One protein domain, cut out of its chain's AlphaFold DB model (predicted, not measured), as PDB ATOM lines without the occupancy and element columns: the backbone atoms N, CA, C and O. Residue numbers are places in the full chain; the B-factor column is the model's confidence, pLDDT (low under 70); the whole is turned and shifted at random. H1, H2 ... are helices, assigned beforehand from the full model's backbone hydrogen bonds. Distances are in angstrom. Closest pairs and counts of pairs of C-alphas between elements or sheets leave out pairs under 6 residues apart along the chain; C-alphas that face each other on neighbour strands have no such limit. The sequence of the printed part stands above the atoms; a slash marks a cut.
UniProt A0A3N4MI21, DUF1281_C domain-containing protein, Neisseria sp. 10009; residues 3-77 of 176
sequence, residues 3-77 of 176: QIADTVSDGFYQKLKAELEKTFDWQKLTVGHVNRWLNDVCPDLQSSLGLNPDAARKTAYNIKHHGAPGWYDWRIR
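What this domain is: This is residues 3 to 77 of the 176 residues of the protein "DUF1281_C domain-containing protein" of Neisseria sp. 10009 (UniProt A0A3N4MI21). This is a loose, elongated string of helices: H1, H2 and H3 form an open group at one end, and H4 leads away as an arm, with H5 at its far end. The printed part has 75 residues, with five named helices in the order H1 to H5 and no named strand, all helix in class. The radius of gyration of the C-alphas is 15.1 A; the spans are 46 by 24 by 19 A.

How they stand to each other: H1, residues 10 to 20, is apart from H2, residues 31 to 41, but near H3, residues 44 to 48. H2 and H3 only just touch, with 3 pairs of C-alphas within 8 A, and only at the corner; the closest C-alphas, of Leu 38 and Gln 46, are 6.0 A apart. H4, residues 53 to 66, and H5, residues 71 to 77, are close but not clearly touching, closest at the C-alphas of His 66 and Trp 74, 7.7 A. In the five helices every O i to N i+4 pair is within hydrogen-bond range.

Where its parts are: H1 begins at C-alpha 10 (-4.054, 10.181, 13.874). H4 is 19.2 A long. H5 ends at C-alpha 77 (-32.414, 1.588, 10.531).

The domain as a whole: The printed part has no cut and no long link. Residues 3 to 5 have pLDDT under 70.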
ATOM      1  N   GLN A   3      -3.351  15.238  24.925       63.25
ATOM      2  CA  GLN A   3      -4.801  15.376  25.095       63.25
ATOM      3  C   GLN A   3      -5.603  15.471  23.790       63.25
ATOM      4  O   GLN A   3      -6.771  15.112  23.786       63.25
ATOM      5  N   ILE A   4      -5.014  15.949  22.687       64.62
ATOM      6  CA  ILE A   4      -5.717  15.984  21.390       64.62
ATOM      7  C   ILE A   4      -5.551  14.655  20.653       64.62
ATOM      8  O   ILE A   4      -6.496  14.227  20.000       64.62
ATOM      9  N   ALA A   5      -4.388  14.004  20.777       68.94
ATOM     10  CA  ALA A   5      -4.076  12.764  20.065       68.94
ATOM     11  C   ALA A   5      -5.095  11.657  20.364       68.94
ATOM     12  O   ALA A   5      -5.537  10.981  19.446       68.94
ATOM     13  N   ASP A   6      -5.550  11.560  21.613       74.62
ATOM     14  CA  ASP A   6      -6.510  10.529  22.027       74.62
ATOM     15  C   ASP A   6      -7.970  10.864  21.657       74.62
ATOM     16  O   ASP A   6      -8.864  10.038  21.827       74.62
ATOM     17  N   THR A   7      -8.242  12.084  21.175       72.69
ATOM     18  CA  THR A   7      -9.612  12.578  20.921       72.69
ATOM     19  C   THR A   7      -9.959  12.633  19.431       72.69
ATOM     20  O   THR A   7     -11.124  12.792  19.064       72.69
ATOM     21  N   VAL A   8      -8.964  12.540  18.550       78.81
ATOM     22  CA  VAL A   8      -9.131  12.677  17.098       78.81
ATOM     23  C   VAL A   8      -8.349  11.593  16.371       78.81
ATOM     24  O   VAL A   8      -7.462  10.971  16.943       78.81
ATOM     25  N   SER A   9      -8.647  11.363  15.093       83.69
ATOM     26  CA  SER A   9      -7.870  10.404  14.304       83.69
ATOM     27  C   SER A   9      -6.416  10.855  14.142       83.69
ATOM     28  O   SER A   9      -6.144  12.049  13.990       83.69
ATOM     29  N   ASP A  10      -5.484   9.900  14.074       85.56
ATOM     30  CA  ASP A  10      -4.054  10.181  13.874       85.56
ATOM     31  C   ASP A  10      -3.802  11.076  12.656       85.56
ATOM     32  O   ASP A  10      -3.044  12.045  12.720       85.56
ATOM     33  N   GLY A  11      -4.490  10.804  11.544       85.88
ATOM     34  CA  GLY A  11      -4.375  11.610  10.328       85.88
ATOM     35  C   GLY A  11      -4.813  13.063  10.531       85.88
ATOM     36  O   GLY A  11      -4.166  13.981  10.025       85.88
ATOM     37  N   PHE A  12      -5.883  13.292  11.298       83.88
ATOM     38  CA  PHE A  12      -6.326  14.643  11.634       83.88
ATOM     39  C   PHE A  12      -5.364  15.322  12.615       83.88
ATOM     40  O   PHE A  12      -5.012  16.485  12.414       83.88
ATOM     41  N   TYR A  13      -4.869  14.593  13.617       86.44
ATOM     42  CA  TYR A  13      -3.870  15.091  14.561       86.44
ATOM     43  C   TYR A  13      -2.607  15.585  13.845       86.44
ATOM     44  O   TYR A  13      -2.139  16.689  14.126       86.44
ATOM     45  N   GLN A  14      -2.077  14.817  12.884       88.69
ATOM     46  CA  GLN A  14      -0.886  15.223  12.129       88.69
ATOM     47  C   GLN A  14      -1.137  16.463  11.263       88.69
ATOM     48  O   GLN A  14      -0.276  17.338  11.211       88.69
ATOM     49  N   LYS A  15      -2.313  16.588  10.631       87.75
ATOM     50  CA  LYS A  15      -2.685  17.802   9.879       87.75
ATOM     51  C   LYS A  15      -2.775  19.028  10.786       87.75
ATOM     52  O   LYS A  15      -2.200  20.066  10.474       87.75
ATOM     53  N   LEU A  16      -3.449  18.890  11.930       86.69
ATOM     54  CA  LEU A  16      -3.589  19.957  12.921       86.69
ATOM     55  C   LEU A  16      -2.217  20.417  13.432       86.69
ATOM     56  O   LEU A  16      -1.946  21.614  13.506       86.69
ATOM     57  N   LYS A  17      -1.344  19.453  13.745       88.00
ATOM     58  CA  LYS A  17       0.033  19.688  14.181       88.00
ATOM     59  C   LYS A  17       0.836  20.424  13.113       88.00
ATOM     60  O   LYS A  17       1.406  21.468  13.409       88.00
ATOM     61  N   ALA A  18       0.838  19.914  11.882       89.25
ATOM     62  CA  ALA A  18       1.596  20.489  10.777       89.25
ATOM     63  C   ALA A  18       1.194  21.939  10.472       89.25
ATOM     64  O   ALA A  18       2.056  22.744  10.134       89.25
ATOM     65  N   GLU A  19      -0.088  22.286  10.603       85.56
ATOM     66  CA  GLU A  19      -0.547  23.662  10.406       85.56
ATOM     67  C   GLU A  19      -0.223  24.573  11.591       85.56
ATOM     68  O   GLU A  19       0.312  25.665  11.401       85.56
ATOM     69  N   LEU A  20      -0.498  24.134  12.821       85.00
ATOM     70  CA  LEU A  20      -0.356  24.997  13.994       85.00
ATOM     71  C   LEU A  20       1.098  25.157  14.461       85.00
ATOM     72  O   LEU A  20       1.436  26.215  14.989       85.00
ATOM     73  N   GLU A  21       1.983  24.181  14.222       89.44
ATOM     74  CA  GLU A  21       3.420  24.287  14.547       89.44
ATOM     75  C   GLU A  21       4.153  25.369  13.745       89.44
ATOM     76  O   GLU A  21       5.196  25.851  14.180       89.44
ATOM     77  N   LYS A  22       3.601  25.810  12.604       87.00
ATOM     78  CA  LYS A  22       4.172  26.908  11.805       87.00
ATOM     79  C   LYS A  22       4.157  28.243  12.551       87.00
ATOM     80  O   LYS A  22       4.949  29.129  12.245       87.00
ATOM     81  N   THR A  23       3.223  28.408  13.485       82.62
ATOM     82  CA  THR A  23       2.954  29.691  14.150       82.62
ATOM     83  C   THR A  23       3.024  29.585  15.671       82.62
ATOM     84  O   THR A  23       3.313  30.576  16.339       82.62
ATOM     85  N   PHE A  24       2.803  28.397  16.238       84.06
ATOM     86  CA  PHE A  24       2.700  28.186  17.677       84.06
ATOM     87  C   PHE A  24       3.638  27.097  18.183       84.06
ATOM     88  O   PHE A  24       3.914  26.106  17.513       84.06
ATOM     89  N   ASP A  25       4.037  27.239  19.445       87.88
ATOM     90  CA  ASP A  25       4.649  26.151  20.198       87.88
ATOM     91  C   ASP A  25       3.584  25.090  20.520       87.88
ATOM     92  O   ASP A  25       2.793  25.223  21.461       87.88
ATOM     93  N   TRP A  26       3.556  24.027  19.720       85.69
ATOM     94  CA  TRP A  26       2.599  22.926  19.838       85.69
ATOM     95  C   TRP A  26       2.612  22.215  21.188       85.69
ATOM     96  O   TRP A  26       1.586  21.677  21.613       85.69
ATOM     97  N   GLN A  27       3.743  22.229  21.896       85.81
ATOM     98  CA  GLN A  27       3.844  21.654  23.239       85.81
ATOM     99  C   GLN A  27       3.081  22.496  24.278       85.81
ATOM    100  O   GLN A  27       2.661  21.955  25.297       85.81
ATOM    101  N   LYS A  28       2.877  23.797  24.018       86.38
ATOM    102  CA  LYS A  28       2.215  24.752  24.930       86.38
ATOM    103  C   LYS A  28       0.787  25.121  24.533       86.38
ATOM    104  O   LYS A  28       0.092  25.796  25.297       86.38
ATOM    105  N   LEU A  29       0.342  24.734  23.340       85.62
ATOM    106  CA  LEU A  29      -1.048  24.920  22.931       85.62
ATOM    107  C   LEU A  29      -1.989  24.134  23.860       85.62
ATOM    108  O   LEU A  29      -1.612  23.127  24.446       85.62
ATOM    109  N   THR A  30      -3.229  24.605  23.987       86.56
ATOM    110  CA  THR A  30      -4.308  23.906  24.704       86.56
ATOM    111  C   THR A  30      -5.476  23.690  23.750       86.56
ATOM    112  O   THR A  30      -5.596  24.408  22.755       86.56
ATOM    113  N   VAL A  31      -6.384  22.763  24.067       82.19
ATOM    114  CA  VAL A  31      -7.631  22.576  23.297       82.19
ATOM    115  C   VAL A  31      -8.423  23.886  23.199       82.19
ATOM    116  O   VAL A  31      -8.945  24.219  22.140       82.19
ATOM    117  N   GLY A  32      -8.450  24.681  24.275       83.88
ATOM    118  CA  GLY A  32      -9.094  25.996  24.281       83.88
ATOM    119  C   GLY A  32      -8.441  26.994  23.321       83.88
ATOM    120  O   GLY A  32      -9.149  27.726  22.631       83.88
ATOM    121  N   HIS A  33      -7.106  27.001  23.223       85.69
ATOM    122  CA  HIS A  33      -6.394  27.830  22.246       85.69
ATOM    123  C   HIS A  33      -6.719  27.415  20.813       85.69
ATOM    124  O   HIS A  33      -7.026  28.279  19.997       85.69
ATOM    125  N   VAL A  34      -6.706  26.109  20.532       85.38
ATOM    126  CA  VAL A  34      -7.048  25.566  19.211       85.38
ATOM    127  C   VAL A  34      -8.487  25.922  18.836       85.38
ATOM    128  O   VAL A  34      -8.716  26.444  17.750       85.38
ATOM    129  N   ASN A  35      -9.447  25.731  19.747       84.69
ATOM    130  CA  ASN A  35     -10.850  26.076  19.508       84.69
ATOM    131  C   ASN A  35     -11.048  27.570  19.243       84.69
ATOM    132  O   ASN A  35     -11.754  27.921  18.302       84.69
ATOM    133  N   ARG A  36     -10.422  28.450  20.033       85.12
ATOM    134  CA  ARG A  36     -10.468  29.898  19.781       85.12
ATOM    135  C   ARG A  36      -9.893  30.231  18.411       85.12
ATOM    136  O   ARG A  36     -10.445  31.048  17.691       85.12
ATOM    137  N   TRP A  37      -8.786  29.600  18.034       83.75
ATOM    138  CA  TRP A  37      -8.158  29.879  16.749       83.75
ATOM    139  C   TRP A  37      -9.024  29.458  15.575       83.75
ATOM    140  O   TRP A  37      -9.263  30.259  14.676       83.75
ATOM    141  N   LEU A  38      -9.539  28.229  15.625       84.25
ATOM    142  CA  LEU A  38     -10.408  27.701  14.587       84.25
ATOM    143  C   LEU A  38     -11.706  28.495  14.466       84.25
ATOM    144  O   LEU A  38     -12.195  28.623  13.358       84.25
ATOM    145  N   ASN A  39     -12.287  29.002  15.555       83.62
ATOM    146  CA  ASN A  39     -13.602  29.653  15.498       83.62
ATOM    147  C   ASN A  39     -13.540  31.183  15.392       83.62
ATOM    148  O   ASN A  39     -14.354  31.763  14.681       83.62
ATOM    149  N   ASP A  40     -12.580  31.826  16.062       84.69
ATOM    150  CA  ASP A  40     -12.602  33.278  16.287       84.69
ATOM    151  C   ASP A  40     -11.477  34.028  15.557       84.69
ATOM    152  O   ASP A  40     -11.621  35.213  15.269       84.69
ATOM    153  N   VAL A  41     -10.341  33.373  15.284       83.31
ATOM    154  CA  VAL A  41      -9.137  34.045  14.751       83.31
ATOM    155  C   VAL A  41      -8.894  33.719  13.281       83.31
ATOM    156  O   VAL A  41      -8.574  34.611  12.500       83.31
ATOM    157  N   CYS A  42      -9.029  32.452  12.892       82.44
ATOM    158  CA  CYS A  42      -8.782  31.984  11.532       82.44
ATOM    159  C   CYS A  42      -9.803  30.897  11.142       82.44
ATOM    160  O   CYS A  42      -9.455  29.716  11.071       82.44
ATOM    161  N   PRO A  43     -11.069  31.275  10.890       82.25
ATOM    162  CA  PRO A  43     -12.111  30.328  10.493       82.25
ATOM    163  C   PRO A  43     -11.801  29.602   9.178       82.25
ATOM    164  O   PRO A  43     -12.170  28.442   9.024       82.25
ATOM    165  N   ASP A  44     -11.033  30.212   8.273       84.94
ATOM    166  CA  ASP A  44     -10.617  29.575   7.015       84.94
ATOM    167  C   ASP A  44      -9.737  28.330   7.232       84.94
ATOM    168  O   ASP A  44      -9.725  27.418   6.400       84.94
ATOM    169  N   LEU A  45      -9.047  28.244   8.381       82.94
ATOM    170  CA  LEU A  45      -8.263  27.069   8.763       82.94
ATOM    171  C   LEU A  45      -9.152  25.832   8.960       82.94
ATOM    172  O   LEU A  45      -8.697  24.705   8.783       82.94
ATOM    173  N   GLN A  46     -10.434  26.014   9.288       84.50
ATOM    174  CA  GLN A  46     -11.378  24.903   9.366       84.50
ATOM    175  C   GLN A  46     -11.475  24.196   8.013       84.50
ATOM    176  O   GLN A  46     -11.269  22.986   7.933       84.50
ATOM    177  N   SER A  47     -11.691  24.961   6.941       82.56
ATOM    178  CA  SER A  47     -11.799  24.433   5.582       82.56
ATOM    179  C   SER A  47     -10.502  23.768   5.116       82.56
ATOM    180  O   SER A  47     -10.553  22.682   4.540       82.56
ATOM    181  N   SER A  48      -9.334  24.356   5.403       82.56
ATOM    182  CA  SER A  48      -8.043  23.758   5.017       82.56
ATOM    183  C   SER A  48      -7.731  22.457   5.770       82.56
ATOM    184  O   SER A  48      -7.071  21.568   5.231       82.56
ATOM    185  N   LEU A  49      -8.263  22.303   6.985       84.00
ATOM    186  CA  LEU A  49      -8.210  21.062   7.761       84.00
ATOM    187  C   LEU A  49      -9.317  20.061   7.381       84.00
ATOM    188  O   LEU A  49      -9.343  18.952   7.918       84.00
ATOM    189  N   GLY A  50     -10.214  20.422   6.457       83.06
ATOM    190  CA  GLY A  50     -11.358  19.603   6.046       83.06
ATOM    191  C   GLY A  50     -12.482  19.545   7.084       83.06
ATOM    192  O   GLY A  50     -13.301  18.628   7.056       83.06
ATOM    193  N   LEU A  51     -12.520  20.495   8.019       84.38
ATOM    194  CA  LEU A  51     -13.588  20.633   9.001       84.38
ATOM    195  C   LEU A  51     -14.776  21.376   8.395       84.38
ATOM    196  O   LEU A  51     -14.627  22.413   7.756       84.38
ATOM    197  N   ASN A  52     -15.974  20.876   8.684       85.88
ATOM    198  CA  ASN A  52     -17.225  21.554   8.377       85.88
ATOM    199  C   ASN A  52     -18.079  21.617   9.659       85.88
ATOM    200  O   ASN A  52     -18.816  20.669   9.955       85.88
ATOM    201  N   PRO A  53     -17.965  22.695  10.460       82.19
ATOM    202  CA  PRO A  53     -18.691  22.804  11.723       82.19
ATOM    203  C   PRO A  53     -20.205  22.865  11.535       82.19
ATOM    204  O   PRO A  53     -20.943  22.413  12.407       82.19
ATOM    205  N   ASP A  54     -20.688  23.391  10.409       87.31
ATOM    206  CA  ASP A  54     -22.117  23.400  10.094       87.31
ATOM    207  C   ASP A  54     -22.648  21.985   9.890       87.31
ATOM    208  O   ASP A  54     -23.667  21.617  10.478       87.31
ATOM    209  N   ALA A  55     -21.920  21.158   9.135       87.38
ATOM    210  CA  ALA A  55     -22.236  19.745   8.991       87.38
ATOM    211  C   ALA A  55     -22.179  19.023  10.347       87.38
ATOM    212  O   ALA A  55     -23.103  18.286  10.676       87.38
ATOM    213  N   ALA A  56     -21.161  19.286  11.174       87.81
ATOM    214  CA  ALA A  56     -21.047  18.691  12.508       87.81
ATOM    215  C   ALA A  56     -22.223  19.076  13.426       87.81
ATOM    216  O   ALA A  56     -22.821  18.209  14.067       87.81
ATOM    217  N   ARG A  57     -22.610  20.360  13.449       91.19
ATOM    218  CA  ARG A  57     -23.777  20.850  14.201       91.19
ATOM    219  C   ARG A  57     -25.069  20.211  13.709       91.19
ATOM    220  O   ARG A  57     -25.874  19.771  14.528       91.19
ATOM    221  N   LYS A  58     -25.256  20.117  12.390       93.94
ATOM    222  CA  LYS A  58     -26.429  19.477  11.783       93.94
ATOM    223  C   LYS A  58     -26.503  17.991  12.129       93.94
ATOM    224  O   LYS A  58     -27.568  17.514  12.505       93.94
ATOM    225  N   THR A  59     -25.384  17.277  12.075       93.62
ATOM    226  CA  THR A  59     -25.298  15.869  12.484       93.62
ATOM    227  C   THR A  59     -25.654  15.693  13.960       93.62
ATOM    228  O   THR A  59     -26.489  14.854  14.284       93.62
ATOM    229  N   ALA A  60     -25.088  16.510  14.856       93.88
ATOM    230  CA  ALA A  60     -25.405  16.460  16.285       93.88
ATOM    231  C   ALA A  60     -26.890  16.757  16.560       93.88
ATOM    232  O   ALA A  60     -27.522  16.068  17.362       93.88
ATOM    233  N   TYR A  61     -27.461  17.741  15.859       96.62
ATOM    234  CA  TYR A  61     -28.892  18.030  15.899       96.62
ATOM    235  C   TYR A  61     -29.723  16.822  15.441       96.62
ATOM    236  O   TYR A  61     -30.622  16.390  16.163       96.62
ATOM    237  N   ASN A  62     -29.402  16.228  14.288       97.31
ATOM    238  CA  ASN A  62     -30.147  15.092  13.747       97.31
ATOM    239  C   ASN A  62     -30.083  13.874  14.676       97.31
ATOM    240  O   ASN A  62     -31.109  13.251  14.932       97.31
ATOM    241  N   ILE A  63     -28.916  13.568  15.250       96.19
ATOM    242  CA  ILE A  63     -28.782  12.478  16.226       96.19
ATOM    243  C   ILE A  63     -29.671  12.750  17.441       96.19
ATOM    244  O   ILE A  63     -30.416  11.871  17.863       96.19
ATOM    245  N   LYS A  64     -29.639  13.976  17.977       96.94
ATOM    246  CA  LYS A  64     -30.431  14.347  19.155       96.94
ATOM    247  C   LYS A  64     -31.940  14.253  18.911       96.94
ATOM    248  O   LYS A  64     -32.665  13.843  19.811       96.94
ATOM    249  N   HIS A  65     -32.414  14.666  17.737       96.75
ATOM    250  CA  HIS A  65     -33.848  14.807  17.457       96.75
ATOM    251  C   HIS A  65     -34.463  13.639  16.674       96.75
ATOM    252  O   HIS A  65     -35.671  13.430  16.752       96.75
ATOM    253  N   HIS A  66     -33.656  12.879  15.937       94.56
ATOM    254  CA  HIS A  66     -34.104  11.798  15.049       94.56
ATOM    255  C   HIS A  66     -33.357  10.479  15.280       94.56
ATOM    256  O   HIS A  66     -33.613   9.499  14.587       94.56
ATOM    257  N   GLY A  67     -32.403  10.442  16.214       95.44
ATOM    258  CA  GLY A  67     -31.618   9.249  16.532       95.44
ATOM    259  C   GLY A  67     -30.577   8.868  15.475       95.44
ATOM    260  O   GLY A  67     -29.823   7.924  15.689       95.44
ATOM    261  N   ALA A  68     -30.491   9.584  14.351       95.88
ATOM    262  CA  ALA A  68     -29.622   9.257  13.222       95.88
ATOM    263  C   ALA A  68     -28.904  10.508  12.684       95.88
ATOM    264  O   ALA A  68     -29.482  11.592  12.707       95.88
ATOM    265  N   PRO A  69     -27.662  10.393  12.180       94.75
ATOM    266  CA  PRO A  69     -26.881  11.533  11.680       94.75
ATOM    267  C   PRO A  69     -27.466  12.173  10.414       94.75
ATOM    268  O   PRO A  69     -27.279  13.368  10.171       94.75
ATOM    269  N   GLY A  70     -28.223  11.416   9.625       94.06
ATOM    270  CA  GLY A  70     -28.866  11.908   8.418       94.06
ATOM    271  C   GLY A  70     -29.939  10.960   7.904       94.06
ATOM    272  O   GLY A  70     -30.215   9.918   8.499       94.06
ATOM    273  N   TRP A  71     -30.538  11.339   6.774       94.25
ATOM    274  CA  TRP A  71     -31.626  10.585   6.149       94.25
ATOM    275  C   TRP A  71     -31.201   9.158   5.767       94.25
ATOM    276  O   TRP A  71     -32.023   8.254   5.847       94.25
ATOM    277  N   TYR A  72     -29.932   8.956   5.385       93.69
ATOM    278  CA  TYR A  72     -29.398   7.659   4.966       93.69
ATOM    279  C   TYR A  72     -29.447   6.645   6.110       93.69
ATOM    280  O   TYR A  72     -30.169   5.655   6.030       93.69
ATOM    281  N   ASP A  73     -28.753   6.940   7.210       94.00
ATOM    282  CA  ASP A  73     -28.732   6.099   8.406       94.00
ATOM    283  C   ASP A  73     -30.123   5.892   8.996       94.00
ATOM    284  O   ASP A  73     -30.434   4.815   9.497       94.00
ATOM    285  N   TRP A  74     -30.965   6.928   8.942       94.75
ATOM    286  CA  TRP A  74     -32.338   6.820   9.411       94.75
ATOM    287  C   TRP A  74     -33.106   5.765   8.608       94.75
ATOM    288  O   TRP A  74     -33.692   4.866   9.208       94.75
ATOM    289  N   ARG A  75     -33.045   5.822   7.270       94.62
ATOM    290  CA  ARG A  75     -33.749   4.880   6.390       94.62
ATOM    291  C   ARG A  75     -33.269   3.450   6.566       94.62
ATOM    292  O   ARG A  75     -34.105   2.582   6.772       94.62
ATOM    293  N   ILE A  76     -31.957   3.221   6.589       93.25
ATOM    294  CA  ILE A  76     -31.410   1.875   6.813       93.25
ATOM    295  C   ILE A  76     -31.938   1.290   8.130       93.25
ATOM    296  O   ILE A  76     -32.419   0.167   8.153       93.25
ATOM    297  N   ARG A  77     -31.946   2.071   9.219       92.12
ATOM    298  CA  ARG A  77     -32.414   1.588  10.531       92.12
ATOM    299  C   ARG A  77     -33.918   1.338  10.628       92.12
ATOM    300  O   ARG A  77     -34.328   0.594  11.507       92.12
TER     301      ARG A  77